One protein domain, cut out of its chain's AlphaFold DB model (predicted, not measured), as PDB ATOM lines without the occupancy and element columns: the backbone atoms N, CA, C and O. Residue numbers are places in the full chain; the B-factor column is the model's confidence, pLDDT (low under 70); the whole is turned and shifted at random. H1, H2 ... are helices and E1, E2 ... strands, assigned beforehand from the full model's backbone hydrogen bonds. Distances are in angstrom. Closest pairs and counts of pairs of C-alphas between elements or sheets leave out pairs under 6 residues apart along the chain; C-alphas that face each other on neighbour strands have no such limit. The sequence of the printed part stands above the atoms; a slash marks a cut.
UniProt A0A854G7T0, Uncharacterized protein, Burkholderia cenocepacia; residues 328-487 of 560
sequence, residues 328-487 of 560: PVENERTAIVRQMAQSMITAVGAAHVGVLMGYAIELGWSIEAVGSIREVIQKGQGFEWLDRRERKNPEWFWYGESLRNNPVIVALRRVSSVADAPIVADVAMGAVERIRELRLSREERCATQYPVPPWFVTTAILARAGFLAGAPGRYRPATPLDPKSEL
ATOM      1  N   PRO A 328     -12.202 -43.959  14.432       48.31
ATOM      2  CA  PRO A 328     -12.379 -43.958  12.981       48.31
ATOM      3  C   PRO A 328     -11.962 -42.607  12.395       48.31
ATOM      4  O   PRO A 328     -12.297 -41.593  13.005       48.31
ATOM      5  N   VAL A 329     -11.277 -42.636  11.233       49.47
ATOM      6  CA  VAL A 329     -10.771 -41.493  10.434       49.47
ATOM      7  C   VAL A 329     -11.411 -40.187  10.877       49.47
ATOM      8  O   VAL A 329     -12.518 -39.826  10.463       49.47
ATOM      9  N   GLU A 330     -10.744 -39.533  11.818       57.94
ATOM     10  CA  GLU A 330     -11.307 -38.370  12.460       57.94
ATOM     11  C   GLU A 330     -11.318 -37.234  11.438       57.94
ATOM     12  O   GLU A 330     -10.306 -36.943  10.805       57.94
ATOM     13  N   ASN A 331     -12.483 -36.620  11.218       77.31
ATOM     14  CA  ASN A 331     -12.605 -35.476  10.318       77.31
ATOM     15  C   ASN A 331     -11.549 -34.421  10.704       77.31
ATOM     16  O   ASN A 331     -11.473 -34.057  11.876       77.31
ATOM     17  N   GLU A 332     -10.767 -33.923   9.740       80.75
ATOM     18  CA  GLU A 332      -9.709 -32.910   9.923       80.75
ATOM     19  C   GLU A 332     -10.156 -31.751  10.831       80.75
ATOM     20  O   GLU A 332      -9.415 -31.272  11.687       80.75
ATOM     21  N   ARG A 333     -11.429 -31.354  10.717       81.75
ATOM     22  CA  ARG A 333     -12.057 -30.347  11.582       81.75
ATOM     23  C   ARG A 333     -12.003 -30.730  13.060       81.75
ATOM     24  O   ARG A 333     -11.607 -29.932  13.903       81.75
ATOM     25  N   THR A 334     -12.397 -31.951  13.383       83.38
ATOM     26  CA  THR A 334     -12.411 -32.485  14.746       83.38
ATOM     27  C   THR A 334     -11.004 -32.484  15.349       83.38
ATOM     28  O   THR A 334     -10.833 -32.013  16.477       83.38
ATOM     29  N   ALA A 335     -10.000 -32.892  14.562       83.94
ATOM     30  CA  ALA A 335      -8.594 -32.855  14.958       83.94
ATOM     31  C   ALA A 335      -8.129 -31.420  15.259       83.94
ATOM     32  O   ALA A 335      -7.553 -31.172  16.319       83.94
ATOM     33  N   ILE A 336      -8.475 -30.450  14.401       84.75
ATOM     34  CA  ILE A 336      -8.182 -29.026  14.634       84.75
ATOM     35  C   ILE A 336      -8.801 -28.551  15.956       84.75
ATOM     36  O   ILE A 336      -8.105 -27.964  16.782       84.75
ATOM     37  N   VAL A 337     -10.083 -28.828  16.220       89.56
ATOM     38  CA  VAL A 337     -10.735 -28.391  17.472       89.56
ATOM     39  C   VAL A 337     -10.094 -29.015  18.706       89.56
ATOM     40  O   VAL A 337      -9.889 -28.308  19.696       89.56
ATOM     41  N   ARG A 338      -9.739 -30.304  18.665       88.81
ATOM     42  CA  ARG A 338      -9.029 -30.953  19.776       88.81
ATOM     43  C   ARG A 338      -7.641 -30.358  19.978       88.81
ATOM     44  O   ARG A 338      -7.292 -30.035  21.111       88.81
ATOM     45  N   GLN A 339      -6.889 -30.122  18.906       86.56
ATOM     46  CA  GLN A 339      -5.576 -29.479  18.975       86.56
ATOM     47  C   GLN A 339      -5.668 -28.071  19.579       86.56
ATOM     48  O   GLN A 339      -4.840 -27.682  20.407       86.56
ATOM     49  N   MET A 340      -6.697 -27.305  19.215       88.62
ATOM     50  CA  MET A 340      -6.946 -25.978  19.775       88.62
ATOM     51  C   MET A 340      -7.331 -26.042  21.254       88.62
ATOM     52  O   MET A 340      -6.773 -25.296  22.060       88.62
ATOM     53  N   ALA A 341      -8.225 -26.958  21.630       92.81
ATOM     54  CA  ALA A 341      -8.581 -27.203  23.024       92.81
ATOM     55  C   ALA A 341      -7.344 -27.585  23.852       92.81
ATOM     56  O   ALA A 341      -7.098 -26.999  24.905       92.81
ATOM     57  N   GLN A 342      -6.518 -28.493  23.335       90.44
ATOM     58  CA  GLN A 342      -5.275 -28.927  23.965       90.44
ATOM     59  C   GLN A 342      -4.270 -27.781  24.100       90.44
ATOM     60  O   GLN A 342      -3.631 -27.634  25.145       90.44
ATOM     61  N   SER A 343      -4.159 -26.927  23.081       87.56
ATOM     62  CA  SER A 343      -3.312 -25.733  23.116       87.56
ATOM     63  C   SER A 343      -3.777 -24.761  24.200       87.56
ATOM     64  O   SER A 343      -2.959 -24.270  24.977       87.56
ATOM     65  N   MET A 344      -5.089 -24.530  24.324       90.56
ATOM     66  CA  MET A 344      -5.658 -23.713  25.402       90.56
ATOM     67  C   MET A 344      -5.391 -24.325  26.781       90.56
ATOM     68  O   MET A 344      -4.894 -23.633  27.667       90.56
ATOM     69  N   ILE A 345      -5.644 -25.622  26.966       92.19
ATOM     70  CA  ILE A 345      -5.402 -26.320  28.238       92.19
ATOM     71  C   ILE A 345      -3.913 -26.278  28.603       92.19
ATOM     72  O   ILE A 345      -3.561 -26.021  29.750       92.19
ATOM     73  N   THR A 346      -3.019 -26.440  27.632       88.31
ATOM     74  CA  THR A 346      -1.569 -26.348  27.859       88.31
ATOM     75  C   THR A 346      -1.137 -24.917  28.192       88.31
ATOM     76  O   THR A 346      -0.209 -24.713  28.977       88.31
ATOM     77  N   ALA A 347      -1.812 -23.908  27.645       86.94
ATOM     78  CA  ALA A 347      -1.508 -22.504  27.896       86.94
ATOM     79  C   ALA A 347      -2.024 -22.005  29.254       86.94
ATOM     80  O   ALA A 347      -1.282 -21.349  29.988       86.94
ATOM     81  N   VAL A 348      -3.283 -22.302  29.592       89.62
ATOM     82  CA  VAL A 348      -3.981 -21.707  30.748       89.62
ATOM     83  C   VAL A 348      -4.620 -22.718  31.702       89.62
ATOM     84  O   VAL A 348      -5.161 -22.324  32.727       89.62
ATOM     85  N   GLY A 349      -4.539 -24.016  31.412       92.25
ATOM     86  CA  GLY A 349      -4.992 -25.107  32.286       92.25
ATOM     87  C   GLY A 349      -6.419 -25.590  32.047       92.25
ATOM     88  O   GLY A 349      -6.772 -26.668  32.522       92.25
ATOM     89  N   ALA A 350      -7.214 -24.837  31.288       94.75
ATOM     90  CA  ALA A 350      -8.572 -25.186  30.883       94.75
ATOM     91  C   ALA A 350      -8.889 -24.597  29.500       94.75
ATOM     92  O   ALA A 350      -8.252 -23.640  29.060       94.75
ATOM     93  N   ALA A 351      -9.897 -25.142  28.826       95.25
ATOM     94  CA  ALA A 351     -10.424 -24.612  27.574       95.25
ATOM     95  C   ALA A 351     -11.847 -24.073  27.761       95.25
ATOM     96  O   ALA A 351     -12.595 -24.528  28.630       95.25
ATOM     97  N   HIS A 352     -12.214 -23.104  26.917       96.00
ATOM     98  CA  HIS A 352     -13.538 -22.488  26.905       96.00
ATOM     99  C   HIS A 352     -14.242 -22.747  25.571       96.00
ATOM    100  O   HIS A 352     -13.750 -22.344  24.516       96.00
ATOM    101  N   VAL A 353     -15.424 -23.362  25.614       95.31
ATOM    102  CA  VAL A 353     -16.209 -23.749  24.429       95.31
ATOM    103  C   VAL A 353     -16.492 -22.550  23.528       95.31
ATOM    104  O   VAL A 353     -16.280 -22.631  22.324       95.31
ATOM    105  N   GLY A 354     -16.899 -21.411  24.096       93.50
ATOM    106  CA  GLY A 354     -17.213 -20.217  23.304       93.50
ATOM    107  C   GLY A 354     -16.015 -19.666  22.517       93.50
ATOM    108  O   GLY A 354     -16.199 -19.116  21.436       93.50
ATOM    109  N   VAL A 355     -14.787 -19.857  23.017       92.94
ATOM    110  CA  VAL A 355     -13.573 -19.443  22.294       92.94
ATOM    111  C   VAL A 355     -13.325 -20.374  21.112       92.94
ATOM    112  O   VAL A 355     -13.112 -19.897  20.002       92.94
ATOM    113  N   LEU A 356     -13.442 -21.689  21.319       92.44
ATOM    114  CA  LEU A 356     -13.325 -22.683  20.246       92.44
ATOM    115  C   LEU A 356     -14.385 -22.477  19.156       92.44
ATOM    116  O   LEU A 356     -14.068 -22.542  17.972       92.44
ATOM    117  N   MET A 357     -15.623 -22.158  19.544       92.56
ATOM    118  CA  MET A 357     -16.694 -21.805  18.607       92.56
ATOM    119  C   MET A 357     -16.358 -20.545  17.803       92.56
ATOM    120  O   MET A 357     -16.530 -20.538  16.587       92.56
ATOM    121  N   GLY A 358     -15.843 -19.497  18.457       86.25
ATOM    122  CA  GLY A 358     -15.400 -18.278  17.777       86.25
ATOM    123  C   GLY A 358     -14.321 -18.559  16.731       86.25
ATOM    124  O   GLY A 358     -14.422 -18.096  15.598       86.25
ATOM    125  N   TYR A 359     -13.346 -19.397  17.073       84.69
ATOM    126  CA  TYR A 359     -12.305 -19.820  16.142       84.69
ATOM    127  C   TYR A 359     -12.824 -20.650  14.968       84.69
ATOM    128  O   TYR A 359     -12.419 -20.416  13.833       84.69
ATOM    129  N   ALA A 360     -13.734 -21.592  15.206       84.94
ATOM    130  CA  ALA A 360     -14.353 -22.363  14.134       84.94
ATOM    131  C   ALA A 360     -15.088 -21.457  13.129       84.94
ATOM    132  O   ALA A 360     -14.973 -21.650  11.919       84.94
ATOM    133  N   ILE A 361     -15.780 -20.420  13.615       82.69
ATOM    134  CA  ILE A 361     -16.417 -19.407  12.759       82.69
ATOM    135  C   ILE A 361     -15.365 -18.645  11.942       82.69
ATOM    136  O   ILE A 361     -15.550 -18.451  10.741       82.69
ATOM    137  N   GLU A 362     -14.249 -18.237  12.555       78.50
ATOM    138  CA  GLU A 362     -13.150 -17.559  11.848       78.50
ATOM    139  C   GLU A 362     -12.504 -18.438  10.764       78.50
ATOM    140  O   GLU A 362     -12.074 -17.922   9.733       78.50
ATOM    141  N   LEU A 363     -12.494 -19.759  10.961       77.75
ATOM    142  CA  LEU A 363     -12.051 -20.752   9.978       77.75
ATOM    143  C   LEU A 363     -13.116 -21.080   8.913       77.75
ATOM    144  O   LEU A 363     -12.898 -21.955   8.075       77.75
ATOM    145  N   GLY A 364     -14.265 -20.397   8.922       83.50
ATOM    146  CA  GLY A 364     -15.318 -20.548   7.916       83.50
ATOM    147  C   GLY A 364     -16.211 -21.775   8.108       83.50
ATOM    148  O   GLY A 364     -16.795 -22.264   7.141       83.50
ATOM    149  N   TRP A 365     -16.317 -22.307   9.327       83.69
ATOM    150  CA  TRP A 365     -17.185 -23.453   9.600       83.69
ATOM    151  C   TRP A 365     -18.667 -23.059   9.574       83.69
ATOM    152  O   TRP A 365     -19.038 -21.936   9.923       83.69
ATOM    153  N   SER A 366     -19.536 -23.999   9.185       84.00
ATOM    154  CA  SER A 366     -20.987 -23.791   9.223       84.00
ATOM    155  C   SER A 366     -21.503 -23.715  10.665       84.00
ATOM    156  O   SER A 366     -20.913 -24.286  11.580       84.00
ATOM    157  N   ILE A 367     -22.645 -23.052  10.869       78.00
ATOM    158  CA  ILE A 367     -23.282 -22.922  12.194       78.00
ATOM    159  C   ILE A 367     -23.591 -24.301  12.798       78.00
ATOM    160  O   ILE A 367     -23.386 -24.516  13.989       78.00
ATOM    161  N   GLU A 368     -24.023 -25.255  11.971       80.38
ATOM    162  CA  GLU A 368     -24.270 -26.638  12.394       80.38
ATOM    163  C   GLU A 368     -22.991 -27.315  12.910       80.38
ATOM    164  O   GLU A 368     -23.002 -27.918  13.982       80.38
ATOM    165  N   ALA A 369     -21.862 -27.148  12.209       74.75
ATOM    166  CA  ALA A 369     -20.567 -27.676  12.638       74.75
ATOM    167  C   ALA A 369     -20.040 -26.985  13.908       74.75
ATOM    168  O   ALA A 369     -19.361 -27.600  14.724       74.75
ATOM    169  N   VAL A 370     -20.374 -25.711  14.112       74.88
ATOM    170  CA  VAL A 370     -20.082 -24.997  15.361       74.88
ATOM    171  C   VAL A 370     -20.916 -25.563  16.520       74.88
ATOM    172  O   VAL A 370     -20.420 -25.663  17.643       74.88
ATOM    173  N   GLY A 371     -22.151 -26.000  16.251       80.06
ATOM    174  CA  GLY A 371     -23.011 -26.692  17.214       80.06
ATOM    175  C   GLY A 371     -22.447 -28.037  17.688       80.06
ATOM    176  O   GLY A 371     -22.589 -28.371  18.866       80.06
ATOM    177  N   SER A 372     -21.738 -28.767  16.820       87.88
ATOM    178  CA  SER A 372     -21.165 -30.085  17.144       87.88
ATOM    179  C   SER A 372     -19.830 -30.036  17.898       87.88
ATOM    180  O   SER A 372     -19.375 -31.065  18.396       87.88
ATOM    181  N   ILE A 373     -19.217 -28.855  18.079       91.38
ATOM    182  CA  ILE A 373     -17.936 -28.699  18.801       91.38
ATOM    183  C   ILE A 373     -17.986 -29.328  20.195       91.38
ATOM    184  O   ILE A 373     -17.010 -29.932  20.631       91.38
ATOM    185  N   ARG A 374     -19.125 -29.229  20.892       93.31
ATOM    186  CA  ARG A 374     -19.311 -29.833  22.221       93.31
ATOM    187  C   ARG A 374     -19.175 -31.353  22.194       93.31
ATOM    188  O   ARG A 374     -18.510 -31.914  23.057       93.31
ATOM    189  N   GLU A 375     -19.770 -32.002  21.202       90.88
ATOM    190  CA  GLU A 375     -19.687 -33.455  21.039       90.88
ATOM    191  C   GLU A 375     -18.265 -33.881  20.672       90.88
ATOM    192  O   GLU A 375     -17.769 -34.899  21.148       90.88
ATOM    193  N   VAL A 376     -17.587 -33.075  19.851       90.88
ATOM    194  CA  VAL A 376     -16.195 -33.296  19.448       90.88
ATOM    195  C   VAL A 376     -15.248 -33.284  20.647       90.88
ATOM    196  O   VAL A 376     -14.455 -34.211  20.806       90.88
ATOM    197  N   ILE A 377     -15.326 -32.254  21.497       93.44
ATOM    198  CA  ILE A 377     -14.430 -32.132  22.656       93.44
ATOM    199  C   ILE A 377     -14.729 -33.191  23.718       93.44
ATOM    200  O   ILE A 377     -13.795 -33.674  24.347       93.44
ATOM    201  N   GLN A 378     -15.997 -33.586  23.884       93.38
ATOM    202  CA  GLN A 378     -16.426 -34.590  24.865       93.38
ATOM    203  C   GLN A 378     -15.867 -35.985  24.593       93.38
ATOM    204  O   GLN A 378     -15.772 -36.791  25.513       93.38
ATOM    205  N   LYS A 379     -15.488 -36.267  23.344       90.12
ATOM    206  CA  LYS A 379     -14.847 -37.529  22.955       90.12
ATOM    207  C   LYS A 379     -13.366 -37.598  23.336       90.12
ATOM    208  O   LYS A 379     -12.782 -38.669  23.232       90.12
ATOM    209  N   GLY A 380     -12.754 -36.482  23.744       87.12
ATOM    210  CA  GLY A 380     -11.358 -36.471  24.176       87.12
ATOM    211  C   GLY A 380     -11.158 -37.278  25.461       87.12
ATOM    212  O   GLY A 380     -11.963 -37.202  26.391       87.12
ATOM    213  N   GLN A 381     -10.075 -38.049  25.524       85.88
ATOM    214  CA  GLN A 381      -9.726 -38.826  26.710       85.88
ATOM    215  C   GLN A 381      -9.536 -37.905  27.926       85.88
ATOM    216  O   GLN A 381      -8.950 -36.829  27.823       85.88
ATOM    217  N   GLY A 382     -10.063 -38.315  29.082       89.00
ATOM    218  CA  GLY A 382      -9.992 -37.519  30.311       89.00
ATOM    219  C   GLY A 382     -10.877 -36.268  30.304       89.00
ATOM    220  O   GLY A 382     -10.737 -35.429  31.191       89.00
ATOM    221  N   PHE A 383     -11.773 -36.109  29.323       93.25
ATOM    222  CA  PHE A 383     -12.674 -34.965  29.263       93.25
ATOM    223  C   PHE A 383     -13.523 -34.829  30.531       93.25
ATOM    224  O   PHE A 383     -14.249 -35.747  30.919       93.25
ATOM    225  N   GLU A 384     -13.521 -33.632  31.119       94.31
ATOM    226  CA  GLU A 384     -14.411 -33.293  32.226       94.31
ATOM    227  C   GLU A 384     -14.861 -31.830  32.180       94.31
ATOM    228  O   GLU A 384     -14.074 -30.913  31.926       94.31
ATOM    229  N   TRP A 385     -16.129 -31.600  32.526       95.81
ATOM    230  CA  TRP A 385     -16.673 -30.257  32.723       95.81
ATOM    231  C   TRP A 385     -16.207 -29.652  34.053       95.81
ATOM    232  O   TRP A 385     -16.325 -30.266  35.115       95.81
ATOM    233  N   LEU A 386     -15.729 -28.409  34.009       94.69
ATOM    234  CA  LEU A 386     -15.228 -27.663  35.166       94.69
ATOM    235  C   LEU A 386     -16.249 -26.670  35.742       94.69
ATOM    236  O   LEU A 386     -16.052 -26.168  36.848       94.69
ATOM    237  N   ASP A 387     -17.340 -26.387  35.026       93.06
ATOM    238  CA  ASP A 387     -18.443 -25.582  35.554       93.06
ATOM    239  C   ASP A 387     -19.180 -26.255  36.715       93.06
ATOM    240  O   ASP A 387     -19.121 -27.467  36.939       93.06
ATOM    241  N   ARG A 388     -19.948 -25.439  37.444       85.00
ATOM    242  CA  ARG A 388     -20.887 -25.928  38.456       85.00
ATOM    243  C   ARG A 388     -21.932 -26.835  37.803       85.00
ATOM    244  O   ARG A 388     -22.491 -26.484  36.766       85.00
ATOM    245  N   ARG A 389     -22.258 -27.948  38.470       80.69
ATOM    246  CA  ARG A 389     -23.236 -28.950  37.997       80.69
ATOM    247  C   ARG A 389     -24.624 -28.371  37.695       80.69
ATOM    248  O   ARG A 389     -25.344 -28.916  36.873       80.69
ATOM    249  N   GLU A 390     -24.987 -27.268  38.339       82.56
ATOM    250  CA  GLU A 390     -26.277 -26.584  38.176       82.56
ATOM    251  C   GLU A 390     -26.392 -25.790  36.862       82.56
ATOM    252  O   GLU A 390     -27.481 -25.359  36.478       82.56
ATOM    253  N   ARG A 391     -25.277 -25.555  36.159       85.06
ATOM    254  CA  ARG A 391     -25.269 -24.739  34.945       85.06
ATOM    255  C   ARG A 391     -25.775 -25.566  33.763       85.06
ATOM    256  O   ARG A 391     -25.126 -26.519  33.352       85.06
ATOM    257  N   LYS A 392     -26.905 -25.154  33.172       84.94
ATOM    258  CA  LYS A 392     -27.527 -25.846  32.022       84.94
ATOM    259  C   LYS A 392     -26.575 -26.030  30.834       84.94
ATOM    260  O   LYS A 392     -26.623 -27.061  30.180       84.94
ATOM    261  N   ASN A 393     -25.708 -25.046  30.588       87.12
ATOM    262  CA  ASN A 393     -24.720 -25.063  29.511       87.12
ATOM    263  C   ASN A 393     -23.321 -24.833  30.105       87.12
ATOM    264  O   ASN A 393     -22.936 -23.674  30.274       87.12
ATOM    265  N   PRO A 394     -22.571 -25.890  30.461       89.69
ATOM    266  CA  PRO A 394     -21.189 -25.740  30.905       89.69
ATOM    267  C   PRO A 394     -20.322 -25.259  29.732       89.69
ATOM    268  O   PRO A 394     -20.578 -25.608  28.583       89.69
ATOM    269  N   GLU A 395     -19.329 -24.421  29.977       94.75
ATOM    270  CA  GLU A 395     -18.481 -23.800  28.952       94.75
ATOM    271  C   GLU A 395     -16.991 -24.049  29.183       94.75
ATOM    272  O   GLU A 395     -16.210 -23.931  28.245       94.75
ATOM    273  N   TRP A 396     -16.593 -24.420  30.395       96.62
ATOM    274  CA  TRP A 396     -15.221 -24.683  30.791       96.62
ATOM    275  C   TRP A 396     -14.985 -26.170  30.971       96.62
ATOM    276  O   TRP A 396     -15.732 -26.852  31.675       96.62
ATOM    277  N   PHE A 397     -13.911 -26.663  30.373       96.00
ATOM    278  CA  PHE A 397     -13.530 -28.065  30.451       96.00
ATOM    279  C   PHE A 397     -12.011 -28.229  30.431       96.00
ATOM    280  O   PHE A 397     -11.261 -27.292  30.145       96.00
ATOM    281  N   TRP A 398     -11.569 -29.444  30.721       95.06
ATOM    282  CA  TRP A 398     -10.194 -29.898  30.529       95.06
ATOM    283  C   TRP A 398     -10.173 -31.382  30.144       95.06
ATOM    284  O   TRP A 398     -11.232 -32.007  30.075       95.06
ATOM    285  N   TYR A 399      -8.980 -31.936  29.926       91.50
ATOM    286  CA  TYR A 399      -8.749 -33.359  29.642       91.50
ATOM    287  C   TYR A 399      -8.120 -34.104  30.834       91.50
ATOM    288  O   TYR A 399      -7.317 -35.017  30.663       91.50
ATOM    289  N   GLY A 400      -8.479 -33.695  32.056       86.06
ATOM    290  CA  GLY A 400      -8.070 -34.370  33.285       86.06
ATOM    291  C   GLY A 400      -6.614 -34.126  33.693       86.06
ATOM    292  O   GLY A 400      -5.898 -33.291  33.135       86.06
ATOM    293  N   GLU A 401      -6.183 -34.868  34.717       71.94
ATOM    294  CA  GLU A 401      -4.847 -34.761  35.330       71.94
ATOM    295  C   GLU A 401      -3.752 -35.514  34.549       71.94
ATOM    296  O   GLU A 401      -2.563 -35.291  34.782       71.94
ATOM    297  N   SER A 402      -4.120 -36.364  33.580       62.66
ATOM    298  CA  SER A 402      -3.173 -37.127  32.740       62.66
ATOM    299  C   SER A 402      -2.163 -36.225  32.022       62.66
ATOM    300  O   SER A 402      -1.023 -36.619  31.767       62.66
ATOM    301  N   LEU A 403      -2.526 -34.964  31.792       60.00
ATOM    302  CA  LEU A 403      -1.618 -33.924  31.344       60.00
ATOM    303  C   LEU A 403      -0.751 -33.436  32.513       60.00
ATOM    304  O   LEU A 403      -0.972 -32.349  33.047       60.00
ATOM    305  N   ARG A 404       0.320 -34.174  32.847       61.88
ATOM    306  CA  ARG A 404       1.382 -33.710  33.777       61.88
ATOM    307  C   ARG A 404       1.915 -32.304  33.444       61.88
ATOM    308  O   ARG A 404       2.483 -31.634  34.300       61.88
ATOM    309  N   ASN A 405       1.700 -31.842  32.212       76.44
ATOM    310  CA  ASN A 405       2.101 -30.533  31.704       76.44
ATOM    311  C   ASN A 405       1.049 -29.420  31.879       76.44
ATOM    312  O   ASN A 405       1.284 -28.291  31.420       76.44
ATOM    313  N   ASN A 406      -0.090 -29.701  32.526       87.88
ATOM    314  CA  ASN A 406      -1.115 -28.699  32.795       87.88
ATOM    315  C   ASN A 406      -0.513 -27.575  33.666       87.88
ATOM    316  O   ASN A 406      -0.048 -27.843  34.776       87.88
ATOM    317  N   PRO A 407      -0.504 -26.315  33.194       88.69
ATOM    318  CA  PRO A 407       0.155 -25.212  33.892       88.69
ATOM    319  C   PRO A 407      -0.426 -24.961  35.283       88.69
ATOM    320  O   PRO A 407       0.322 -24.598  36.186       88.69
ATOM    321  N   VAL A 408      -1.730 -25.180  35.478       89.94
ATOM    322  CA  VAL A 408      -2.369 -25.026  36.790       89.94
ATOM    323  C   VAL A 408      -1.813 -26.071  37.748       89.94
ATOM    324  O   VAL A 408      -1.311 -25.711  38.808       89.94
ATOM    325  N   ILE A 409      -1.796 -27.344  37.347       90.81
ATOM    326  CA  ILE A 409      -1.225 -28.433  38.152       90.81
ATOM    327  C   ILE A 409       0.255 -28.171  38.463       90.81
ATOM    328  O   ILE A 409       0.654 -28.246  39.623       90.81
ATOM    329  N   VAL A 410       1.057 -27.781  37.467       91.69
ATOM    330  CA  VAL A 410       2.485 -27.466  37.652       91.69
ATOM    331  C   VAL A 410       2.685 -26.316  38.643       91.69
ATOM    332  O   VAL A 410       3.474 -26.446  39.576       91.69
ATOM    333  N   ALA A 411       1.967 -25.201  38.482       92.75
ATOM    334  CA  ALA A 411       2.070 -24.063  39.396       92.75
ATOM    335  C   ALA A 411       1.696 -24.460  40.830       92.75
ATOM    336  O   ALA A 411       2.381 -24.083  41.780       92.75
ATOM    337  N   LEU A 412       0.642 -25.259  40.982       92.00
ATOM    338  CA  LEU A 412       0.165 -25.710  42.281       92.00
ATOM    339  C   LEU A 412       1.116 -26.689  42.954       92.00
ATOM    340  O   LEU A 412       1.315 -26.567  44.158       92.00
ATOM    341  N   ARG A 413       1.733 -27.619  42.218       94.38
ATOM    342  CA  ARG A 413       2.763 -28.512  42.769       94.38
ATOM    343  C   ARG A 413       3.964 -27.724  43.281       94.38
ATOM    344  O   ARG A 413       4.401 -27.958  44.403       94.38
ATOM    345  N   ARG A 414       4.425 -26.727  42.515       95.81
ATOM    346  CA  ARG A 414       5.522 -25.831  42.920       95.81
ATOM    347  C   ARG A 414       5.199 -25.035  44.179       95.81
ATOM    348  O   ARG A 414       6.031 -24.935  45.066       95.81
ATOM    349  N   VAL A 415       3.994 -24.471  44.276       95.94
ATOM    350  CA  VAL A 415       3.572 -23.768  45.499       95.94
ATOM    351  C   VAL A 415       3.408 -24.746  46.661       95.94
ATOM    352  O   VAL A 415       3.849 -24.456  47.765       95.94
ATOM    353  N   SER A 416       2.830 -25.922  46.418       94.94
ATOM    354  CA  SER A 416       2.604 -26.946  47.449       94.94
ATOM    355  C   SER A 416       3.896 -27.513  48.021       94.94
ATOM    356  O   SER A 416       3.894 -27.922  49.175       94.94
ATOM    357  N   SER A 417       4.979 -27.558  47.241       96.62
ATOM    358  CA  SER A 417       6.268 -28.038  47.741       96.62
ATOM    359  C   SER A 417       6.936 -27.043  48.690       96.62
ATOM    360  O   SER A 417       7.670 -27.464  49.577       96.62
ATOM    361  N   VAL A 418       6.656 -25.740  48.560       96.50
ATOM    362  CA  VAL A 418       7.261 -24.693  49.406       96.50
ATOM    363  C   VAL A 418       6.345 -24.166  50.513       96.50
ATOM    364  O   VAL A 418       6.838 -23.545  51.455       96.50
ATOM    365  N   ALA A 419       5.032 -24.378  50.402       95.19
ATOM    366  CA  ALA A 419       4.042 -23.883  51.351       95.19
ATOM    367  C   ALA A 419       4.108 -24.626  52.696       95.19
ATOM    368  O   ALA A 419       4.204 -25.852  52.741       95.19
ATOM    369  N   ASP A 420       3.989 -23.886  53.799       92.94
ATOM    370  CA  ASP A 420       3.836 -24.445  55.152       92.94
ATOM    371  C   ASP A 420       2.371 -24.409  55.642       92.94
ATOM    372  O   ASP A 420       1.986 -25.124  56.574       92.94
ATOM    373  N   ALA A 421       1.524 -23.627  54.969       92.06
ATOM    374  CA  ALA A 421       0.101 -23.488  55.230       92.06
ATOM    375  C   ALA A 421      -0.741 -24.193  54.150       92.06
ATOM    376  O   ALA A 421      -0.261 -24.456  53.045       92.06
ATOM    377  N   PRO A 422      -2.027 -24.509  54.425       92.69
ATOM    378  CA  PRO A 422      -2.940 -24.927  53.368       92.69
ATOM    379  C   PRO A 422      -3.008 -23.868  52.261       92.69
ATOM    380  O   PRO A 422      -3.190 -22.680  52.536       92.69
ATOM    381  N   ILE A 423      -2.931 -24.309  51.011       91.50
ATOM    382  CA  ILE A 423      -3.162 -23.473  49.842       91.50
ATOM    383  C   ILE A 423      -4.636 -23.094  49.825       91.50
ATOM    384  O   ILE A 423      -5.520 -23.915  49.556       91.50
ATOM    385  N   VAL A 424      -4.888 -21.824  50.118       89.81
ATOM    386  CA  VAL A 424      -6.177 -21.192  49.863       89.81
ATOM    387  C   VAL A 424      -6.268 -20.790  48.402       89.81
ATOM    388  O   VAL A 424      -5.258 -20.594  47.721       89.81
ATOM    389  N   ALA A 425      -7.483 -20.669  47.891       83.81
ATOM    390  CA  ALA A 425      -7.640 -20.518  46.456       83.81
ATOM    391  C   ALA A 425      -7.149 -19.151  45.912       83.81
ATOM    392  O   ALA A 425      -6.753 -19.095  44.752       83.81
ATOM    393  N   ASP A 426      -6.995 -18.102  46.735       87.56
ATOM    394  CA  ASP A 426      -6.311 -16.855  46.322       87.56
ATOM    395  C   ASP A 426      -4.824 -17.084  46.016       87.56
ATOM    396  O   ASP A 426      -4.277 -16.569  45.036       87.56
ATOM    397  N   VAL A 427      -4.166 -17.914  46.831       90.69
ATOM    398  CA  VAL A 427      -2.768 -18.310  46.621       90.69
ATOM    399  C   VAL A 427      -2.646 -19.107  45.324       90.69
ATOM    400  O   VAL A 427      -1.751 -18.834  44.522       90.69
ATOM    401  N   ALA A 428      -3.575 -20.039  45.093       88.81
ATOM    402  CA  ALA A 428      -3.650 -20.810  43.858       88.81
ATOM    403  C   ALA A 428      -3.853 -19.917  42.627       88.81
ATOM    404  O   ALA A 428      -3.102 -20.037  41.662       88.81
ATOM    405  N   MET A 429      -4.818 -18.993  42.662       88.62
ATOM    406  CA  MET A 429      -5.091 -18.075  41.552       88.62
ATOM    407  C   MET A 429      -3.869 -17.237  41.201       88.62
ATOM    408  O   MET A 429      -3.463 -17.204  40.042       88.62
ATOM    409  N   GLY A 430      -3.222 -16.631  42.198       90.44
ATOM    410  CA  GLY A 430      -2.031 -15.827  41.941       90.44
ATOM    411  C   GLY A 430      -0.858 -16.646  41.385       90.44
ATOM    412  O   GLY A 430      -0.072 -16.129  40.595       90.44
ATOM    413  N   ALA A 431      -0.741 -17.928  41.744       91.06
ATOM    414  CA  ALA A 431       0.253 -18.826  41.156       91.06
ATOM    415  C   ALA A 431      -0.068 -19.171  39.689       91.06
ATOM    416  O   ALA A 431       0.823 -19.162  38.835       91.06
ATOM    417  N   VAL A 432      -1.345 -19.425  39.383       88.69
ATOM    418  CA  VAL A 432      -1.838 -19.689  38.021       88.69
ATOM    419  C   VAL A 432      -1.661 -18.468  37.116       88.69
ATOM    420  O   VAL A 432      -1.238 -18.592  35.967       88.69
ATOM    421  N   GLU A 433      -1.923 -17.268  37.628       89.06
ATOM    422  CA  GLU A 433      -1.692 -16.027  36.890       89.06
ATOM    423  C   GLU A 433      -0.212 -15.857  36.537       89.06
ATOM    424  O   GLU A 433       0.116 -15.628  35.373       89.06
ATOM    425  N   ARG A 434       0.693 -16.067  37.501       89.81
ATOM    426  CA  ARG A 434       2.147 -15.979  37.283       89.81
ATOM    427  C   ARG A 434       2.650 -16.960  36.224       89.81
ATOM    428  O   ARG A 434       3.381 -16.562  35.316       89.81
ATOM    429  N   ILE A 435       2.231 -18.227  36.277       86.06
ATOM    430  CA  ILE A 435       2.667 -19.203  35.267       86.06
ATOM    431  C   ILE A 435       2.096 -18.890  33.877       86.06
ATOM    432  O   ILE A 435       2.764 -19.121  32.868       86.06
ATOM    433  N   ARG A 436       0.899 -18.298  33.805       85.19
ATOM    434  CA  ARG A 436       0.335 -17.801  32.546       85.19
ATOM    435  C   ARG A 436       1.172 -16.653  31.977       85.19
ATOM    436  O   ARG A 436       1.408 -16.623  30.773       85.19
ATOM    437  N   GLU A 437       1.657 -15.738  32.816       84.94
ATOM    438  CA  GLU A 437       2.571 -14.666  32.389       84.94
ATOM    439  C   GLU A 437       3.916 -15.182  31.864       84.94
ATOM    440  O   GLU A 437       4.530 -14.522  31.026       84.94
ATOM    441  N   LEU A 438       4.368 -16.351  32.332       83.94
ATOM    442  CA  LEU A 438       5.554 -17.024  31.795       83.94
ATOM    443  C   LEU A 438       5.314 -17.628  30.416       83.94
ATOM    444  O   LEU A 438       6.205 -17.573  29.569       83.94
ATOM    445  N   ARG A 439       4.150 -18.255  30.219       82.44
ATOM    446  CA  ARG A 439       3.860 -19.049  29.020       82.44
ATOM    447  C   ARG A 439       3.348 -18.221  27.851       82.44
ATOM    448  O   ARG A 439       3.605 -18.590  26.712       82.44
ATOM    449  N   LEU A 440       2.632 -17.134  28.124       81.88
ATOM    450  CA  LEU A 440       1.991 -16.329  27.092       81.88
ATOM    451  C   LEU A 440       2.735 -15.018  26.854       81.88
ATOM    452  O   LEU A 440       3.035 -14.256  27.780       81.88
ATOM    453  N   SER A 441       2.954 -14.701  25.581       79.94
ATOM    454  CA  SER A 441       3.403 -13.380  25.152       79.94
ATOM    455  C   SER A 441       2.409 -12.288  25.568       79.94
ATOM    456  O   SER A 441       1.251 -12.532  25.918       79.94
ATOM    457  N   ARG A 442       2.846 -11.024  25.537       73.44
ATOM    458  CA  ARG A 442       1.948  -9.888  25.812       73.44
ATOM    459  C   ARG A 442       0.757  -9.861  24.846       73.44
ATOM    460  O   ARG A 442      -0.350  -9.570  25.281       73.44
ATOM    461  N   GLU A 443       0.982 -10.184  23.577       72.94
ATOM    462  CA  GLU A 443      -0.060 -10.224  22.548       72.94
ATOM    463  C   GLU A 443      -1.081 -11.330  22.826       72.94
ATOM    464  O   GLU A 443      -2.275 -11.048  22.865       72.94
ATOM    465  N   GLU A 444      -0.627 -12.549  23.124       75.69
ATOM    466  CA  GLU A 444      -1.508 -13.677  23.466       75.69
ATOM    467  C   GLU A 444      -2.306 -13.424  24.749       75.69
ATOM    468  O   GLU A 444      -3.459 -13.834  24.850       75.69
ATOM    469  N   ARG A 445      -1.726 -12.707  25.722       73.12
ATOM    470  CA  ARG A 445      -2.433 -12.315  26.951       73.12
ATOM    471  C   ARG A 445      -3.551 -11.311  26.702       73.12
ATOM    472  O   ARG A 445      -4.552 -11.361  27.416       73.12
ATOM    473  N   CYS A 446      -3.347 -10.387  25.763       68.62
ATOM    474  CA  CYS A 446      -4.332  -9.377  25.376       68.62
ATOM    475  C   CYS A 446      -5.367  -9.922  24.385       68.62
ATOM    476  O   CYS A 446      -6.454  -9.359  24.267       68.62
ATOM    477  N   ALA A 447      -5.039 -10.994  23.666       69.62
ATOM    478  CA  ALA A 447      -5.966 -11.666  22.780       69.62
ATOM    479  C   ALA A 447      -7.025 -12.437  23.587       69.62
ATOM    480  O   ALA A 447      -6.734 -13.069  24.600       69.62
ATOM    481  N   THR A 448      -8.263 -12.465  23.094       69.31
ATOM    482  CA  THR A 448      -9.365 -13.269  23.660       69.31
ATOM    483  C   THR A 448      -9.183 -14.782  23.457       69.31
ATOM    484  O   THR A 448     -10.069 -15.564  23.783       69.31
ATOM    485  N   GLN A 449      -8.036 -15.190  22.909       76.50
ATOM    486  CA  GLN A 449      -7.688 -16.555  22.525       76.50
ATOM    487  C   GLN A 449      -7.409 -17.459  23.733       76.50
ATOM    488  O   GLN A 449      -7.738 -18.641  23.712       76.50
ATOM    489  N   TYR A 450      -6.862 -16.894  24.813       84.69
ATOM    490  CA  TYR A 450      -6.493 -17.632  26.025       84.69
ATOM    491  C   TYR A 450      -7.104 -16.966  27.265       84.69
ATOM    492  O   TYR A 450      -6.398 -16.254  28.003       84.69
ATOM    493  N   PRO A 451      -8.424 -17.141  27.484       85.94
ATOM    494  CA  PRO A 451      -9.115 -16.538  28.613       85.94
ATOM    495  C   PRO A 451      -8.539 -17.063  29.930       85.94
ATOM    496  O   PRO A 451      -8.195 -18.237  30.050       85.94
ATOM    497  N   VAL A 452      -8.431 -16.183  30.925       84.56
ATOM    498  CA  VAL A 452      -8.029 -16.582  32.279       84.56
ATOM    499  C   VAL A 452      -9.150 -17.442  32.869       84.56
ATOM    500  O   VAL A 452     -10.295 -16.977  32.883       84.56
ATOM    501  N   PRO A 453      -8.866 -18.670  33.346       89.06
ATOM    502  CA  PRO A 453      -9.872 -19.478  34.013       89.06
ATOM    503  C   PRO A 453     -10.452 -18.717  35.211       89.06
ATOM    504  O   PRO A 453      -9.690 -18.210  36.040       89.06
ATOM    505  N   PRO A 454     -11.783 -18.603  35.327       88.81
ATOM    506  CA  PRO A 454     -12.389 -17.942  36.467       88.81
ATOM    507  C   PRO A 454     -12.163 -18.763  37.739       88.81
ATOM    508  O   PRO A 454     -11.983 -19.979  37.698       88.81
ATOM    509  N   TRP A 455     -12.261 -18.099  38.889       87.69
ATOM    510  CA  TRP A 455     -12.070 -18.688  40.219       87.69
ATOM    511  C   TRP A 455     -12.693 -20.081  40.408       87.69
ATOM    512  O   TRP A 455     -12.059 -21.000  40.931       87.69
ATOM    513  N   PHE A 456     -13.954 -20.247  39.999       90.06
ATOM    514  CA  PHE A 456     -14.676 -21.501  40.211       90.06
ATOM    515  C   PHE A 456     -14.087 -22.652  39.386       90.06
ATOM    516  O   PHE A 456     -14.116 -23.783  39.853       90.06
ATOM    517  N   VAL A 457     -13.516 -22.364  38.211       91.06
ATOM    518  CA  VAL A 457     -12.837 -23.350  37.356       91.06
ATOM    519  C   VAL A 457     -11.535 -23.781  38.010       91.06
ATOM    520  O   VAL A 457     -11.304 -24.976  38.161       91.06
ATOM    521  N   THR A 458     -10.726 -22.834  38.490       88.81
ATOM    522  CA  THR A 458      -9.487 -23.147  39.223       88.81
ATOM    523  C   THR A 458      -9.772 -23.960  40.484       88.81
ATOM    524  O   THR A 458      -9.092 -24.945  40.752       88.81
ATOM    525  N   THR A 459     -10.830 -23.618  41.226       88.81
ATOM    526  CA  THR A 459     -11.279 -24.393  42.397       88.81
ATOM    527  C   THR A 459     -11.722 -25.804  42.008       88.81
ATOM    528  O   THR A 459     -11.426 -26.769  42.710       88.81
ATOM    529  N   ALA A 460     -12.404 -25.945  40.872       91.38
ATOM    530  CA  ALA A 460     -12.833 -27.239  40.365       91.38
ATOM    531  C   ALA A 460     -11.649 -28.097  39.880       91.38
ATOM    532  O   ALA A 460     -11.707 -29.316  40.005       91.38
ATOM    533  N   ILE A 461     -10.577 -27.487  39.363       90.50
ATOM    534  CA  ILE A 461      -9.311 -28.172  39.056       90.50
ATOM    535  C   ILE A 461      -8.623 -28.616  40.352       90.50
ATOM    536  O   ILE A 461      -8.255 -29.779  40.484       90.50
ATOM    537  N   LEU A 462      -8.509 -27.719  41.338       88.44
ATOM    538  CA  LEU A 462      -7.913 -28.011  42.647       88.44
ATOM    539  C   LEU A 462      -8.581 -29.197  43.344       88.44
ATOM    540  O   LEU A 462      -7.899 -30.064  43.874       88.44
ATOM    541  N   ALA A 463      -9.913 -29.248  43.317       89.31
ATOM    542  CA  ALA A 463     -10.689 -30.325  43.923       89.31
ATOM    543  C   ALA A 463     -10.502 -31.692  43.240       89.31
ATOM    544  O   ALA A 463     -10.890 -32.703  43.819       89.31
ATOM    545  N   ARG A 464      -9.960 -31.724  42.017       90.50
ATOM    546  CA  ARG A 464      -9.765 -32.942  41.217       90.50
ATOM    547  C   ARG A 464      -8.307 -33.358  41.076       90.50
ATOM    548  O   ARG A 464      -8.047 -34.438  40.565       90.50
ATOM    549  N   ALA A 465      -7.371 -32.518  41.503       89.56
ATOM    550  CA  ALA A 465      -5.956 -32.843  41.477       89.56
ATOM    551  C   ALA A 465      -5.663 -33.929  42.522       89.56
ATOM    552  O   ALA A 465      -5.715 -33.659  43.722       89.56
ATOM    553  N   GLY A 466      -5.344 -35.146  42.082       90.75
ATOM    554  CA  GLY A 466      -5.158 -36.308  42.950       90.75
ATOM    555  C   GLY A 466      -3.981 -36.177  43.917       90.75
ATOM    556  O   GLY A 466      -3.949 -36.850  44.945       90.75
ATOM    557  N   PHE A 467      -3.027 -35.283  43.636       91.88
ATOM    558  CA  PHE A 467      -1.933 -34.983  44.565       91.88
ATOM    559  C   PHE A 467      -2.336 -34.051  45.719       91.88
ATOM    560  O   PHE A 467      -1.525 -33.847  46.621       91.88
ATOM    561  N   LEU A 468      -3.539 -33.467  45.704       92.56
ATOM    562  CA  LEU A 468      -4.047 -32.593  46.760       92.56
ATOM    563  C   LEU A 468      -5.092 -33.318  47.622       92.56
ATOM    564  O   LEU A 468      -5.913 -34.089  47.143       92.56
ATOM    565  N   ALA A 469      -5.088 -33.008  48.912       93.00
ATOM    566  CA  ALA A 469      -6.084 -33.396  49.899       93.00
ATOM    567  C   ALA A 469      -6.616 -32.147  50.618       93.00
ATOM    568  O   ALA A 469      -5.933 -31.124  50.710       93.00
ATOM    569  N   GLY A 470      -7.832 -32.221  51.161       89.62
ATOM    570  CA  GLY A 470      -8.419 -31.145  51.962       89.62
ATOM    571  C   GLY A 470      -9.865 -30.823  51.599       89.62
ATOM    572  O   GLY A 470     -10.512 -31.535  50.835       89.62
ATOM    573  N   ALA A 471     -10.373 -29.743  52.189       86.88
ATOM    574  CA  ALA A 471     -11.719 -29.241  51.936       86.88
ATOM    575  C   ALA A 471     -11.696 -28.181  50.819       86.88
ATOM    576  O   ALA A 471     -10.666 -27.529  50.617       86.88
ATOM    577  N   PRO A 472     -12.820 -27.943  50.118       82.00
ATOM    578  CA  PRO A 472     -12.913 -26.873  49.131       82.00
ATOM    579  C   PRO A 472     -12.405 -25.533  49.679       82.00
ATOM    580  O   PRO A 472     -12.881 -25.042  50.702       82.00
ATOM    581  N   GLY A 473     -11.409 -24.957  49.005       82.12
ATOM    582  CA  GLY A 473     -10.773 -23.695  49.399       82.12
ATOM    583  C   GLY A 473      -9.622 -23.809  50.407       82.12
ATOM    584  O   GLY A 473      -9.025 -22.785  50.729       82.12
ATOM    585  N   ARG A 474      -9.282 -25.012  50.891       90.62
ATOM    586  CA  ARG A 474      -8.105 -25.274  51.736       90.62
ATOM    587  C   ARG A 474      -7.470 -26.608  51.354       90.62
ATOM    588  O   ARG A 474      -7.877 -27.659  51.847       90.62
ATOM    589  N   TYR A 475      -6.446 -26.540  50.515       92.00
ATOM    590  CA  TYR A 475      -5.781 -27.713  49.958       92.00
ATOM    591  C   TYR A 475      -4.378 -27.888  50.540       92.00
ATOM    592  O   TYR A 475      -3.677 -26.918  50.814       92.00
ATOM    593  N   ARG A 476      -3.948 -29.129  50.724       94.38
ATOM    594  CA  ARG A 476      -2.572 -29.509  51.059       94.38
ATOM    595  C   ARG A 476      -2.148 -30.648  50.148       94.38
ATOM    596  O   ARG A 476      -3.015 -31.392  49.702       94.38
ATOM    597  N   PRO A 477      -0.853 -30.820  49.868       94.69
ATOM    598  CA  PRO A 477      -0.419 -32.003  49.149       94.69
ATOM    599  C   PRO A 477      -0.731 -33.256  49.988       94.69
ATOM    600  O   PRO A 477      -0.485 -33.281  51.196       94.69
ATOM    601  N   ALA A 478      -1.331 -34.268  49.362       95.44
ATOM    602  CA  ALA A 478      -1.695 -35.535  49.998       95.44
ATOM    603  C   ALA A 478      -0.450 -36.292  50.484       95.44
ATOM    604  O   ALA A 478      -0.467 -36.927  51.537       95.44
ATOM    605  N   THR A 479       0.646 -36.170  49.735       94.88
ATOM    606  CA  THR A 479       1.989 -36.608  50.113       94.88
ATOM    607  C   THR A 479       2.937 -35.411  50.090       94.88
ATOM    608  O   THR A 479       2.837 -34.593  49.177       94.88
ATOM    609  N   PRO A 480       3.863 -35.272  51.058       95.69
ATOM    610  CA  PRO A 480       4.857 -34.203  51.026       95.69
ATOM    611  C   PRO A 480       5.608 -34.183  49.688       95.69
ATOM    612  O   PRO A 480       6.102 -35.216  49.236       95.69
ATOM    613  N   LEU A 481       5.672 -33.013  49.054       96.00
ATOM    614  CA  LEU A 481       6.395 -32.814  47.799       96.00
ATOM    615  C   LEU A 481       7.792 -32.270  48.095       96.00
ATOM    616  O   LEU A 481       7.931 -31.358  48.908       96.00
ATOM    617  N   ASP A 482       8.815 -32.791  47.419       96.75
ATOM    618  CA  ASP A 482      10.185 -32.286  47.544       96.75
ATOM    619  C   ASP A 482      10.374 -31.027  46.674       96.75
ATOM    620  O   ASP A 482      10.264 -31.105  45.446       96.75
ATOM    621  N   PRO A 483      10.705 -29.855  47.256       97.69
ATOM    622  CA  PRO A 483      11.017 -28.657  46.482       97.69
ATOM    623  C   PRO A 483      12.067 -28.886  45.396       97.69
ATOM    624  O   PRO A 483      11.976 -28.278  44.334       97.69
ATOM    625  N   LYS A 484      13.054 -29.759  45.626       97.06
ATOM    626  CA  LYS A 484      14.138 -29.987  44.666       97.06
ATOM    627  C   LYS A 484      13.671 -30.727  43.411       97.06
ATOM    628  O   LYS A 484      14.230 -30.490  42.344       97.06
ATOM    629  N   SER A 485      12.660 -31.592  43.519       95.25
ATOM    630  CA  SER A 485      12.088 -32.295  42.363       95.25
ATOM    631  C   SER A 485      10.998 -31.494  41.646       95.25
ATOM    632  O   SER A 485      10.764 -31.719  40.462       95.25
ATOM    633  N   GLU A 486      10.302 -30.591  42.348       95.75
ATOM    634  CA  GLU A 486       9.174 -29.831  41.782       95.75
ATOM    635  C   GLU A 486       9.576 -28.480  41.168       95.75
ATOM    636  O   GLU A 486       8.926 -27.995  40.233       95.75
ATOM    637  N   LEU A 487      10.614 -27.835  41.704       96.44
ATOM    638  CA  LEU A 487      11.063 -26.512  41.274       96.44
ATOM    639  C   LEU A 487      12.114 -26.606  40.166       96.44
ATOM    640  O   LEU A 487      12.898 -27.550  40.095       96.44
TER     641      LEU A 487
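AT A GLANCE: This is residues 328 to 487 of the 560 residues of an uncharacterized protein of Burkholderia cenocepacia (UniProt A0A854G7T0). Two lobes stand end to end: H1 and H5 meet at their ends, nearly in line, and make the long axis. In one lobe H2 and H4 pack on H1, with H3 on H2; in the other, H6, H9 and the small hairpin of E2 and E3 surround H5, with H8 crossing H6. E1 lies near the middle, and H7 touches no helix. The printed part has 160 residues with nine named helices and three named strands, in the order H1 H2 H3 H4 E1 H5 H6 H7 H8 E2 E3 H9; it is mostly helix, and the sheet E2 - E3 is antiparallel. The whole is compact, with a radius of gyration of the C-alphas of 16.4 A and spans of 52 by 34 by 29 A, only just elongated.

HOW THE PARTS SIT: Begin at H1, residues 332 to 348, the hub, which touches four helices. H2, residues 353 to 362, touches its residues 337 to 341 alone, closest at the C-alphas of Val 337 and Leu 356, 6.9 A apart, at a steep tilt of 51 degrees, opposite ways. H3, residues 367 to 371, touches H2, with the C-alphas of Met 357 and Val 370 closest at 5.7 A. H4, residues 373 to 378, touches residues 334 to 341 of H1 alone, with the C-alphas of Thr 334 and Val 376 closest at 6.1 A. E1, residues 396 to 398, pairs with no named strand, but look beside it for short antiparallel pairings with residues 351 to 352 and 384 to 385. H5, residues 407 to 418, touches H1 only at their ends, the C-alphas of Val 348 and Pro 407 closest at 6.3 A. H6, residues 425 to 439, touches H5 at a steep tilt of 60 degrees, opposite ways, the C-alphas of Val 408 and Val 432 closest at 5.5 A. H7, residues 442 to 446, is close to H6 but not clearly touching, the C-alphas of Glu 437 and Arg 445 closest at 7.8 A. H8, residues 455 to 462, touches residues 425 to 429 of H6 alone, about perpendicular at 89 degrees, the C-alphas of Ala 425 and Thr 459 closest at 6.7 A. In the hairpin of E2, residues 468 to 471, and E3, residues 474 to 477, find N 469 and O 476 within hydrogen-bond range at 2.7 A. H9, residues 483 to 486, touches H5, the C-alphas of Ser 417 and Pro 483 closest at 5.0 A. Every O i to N i+4 pair is within hydrogen-bond range in H1, H2, H3, H4, H6, H7 and H8; H5 has 7 of 8, and H9 is too short for such a pair.

IN THESE COORDINATES: Find C-alpha 332 at (-9.709, -32.910, 9.923); from there H1 runs 24.3 A to C-alpha 348. H2 measures 14.4 A. From C-alpha 407 at (0.155, -25.212, 33.892) H5 runs 17.1 A, and H6 runs 20.9 A. H9 ends at C-alpha 486, (9.174, -29.831, 41.782).

THE WHOLE: The C-alphas farthest apart, those of Ser 366 and Asp 420, are 52.2 A apart. The printed part has no cut; its one long link is residues 379 to 395, between H4 and E1. The mean pLDDT of the printed part is 87.0; look for values under 70 at residues 328 to 330, 402 to 404 and 446 to 448.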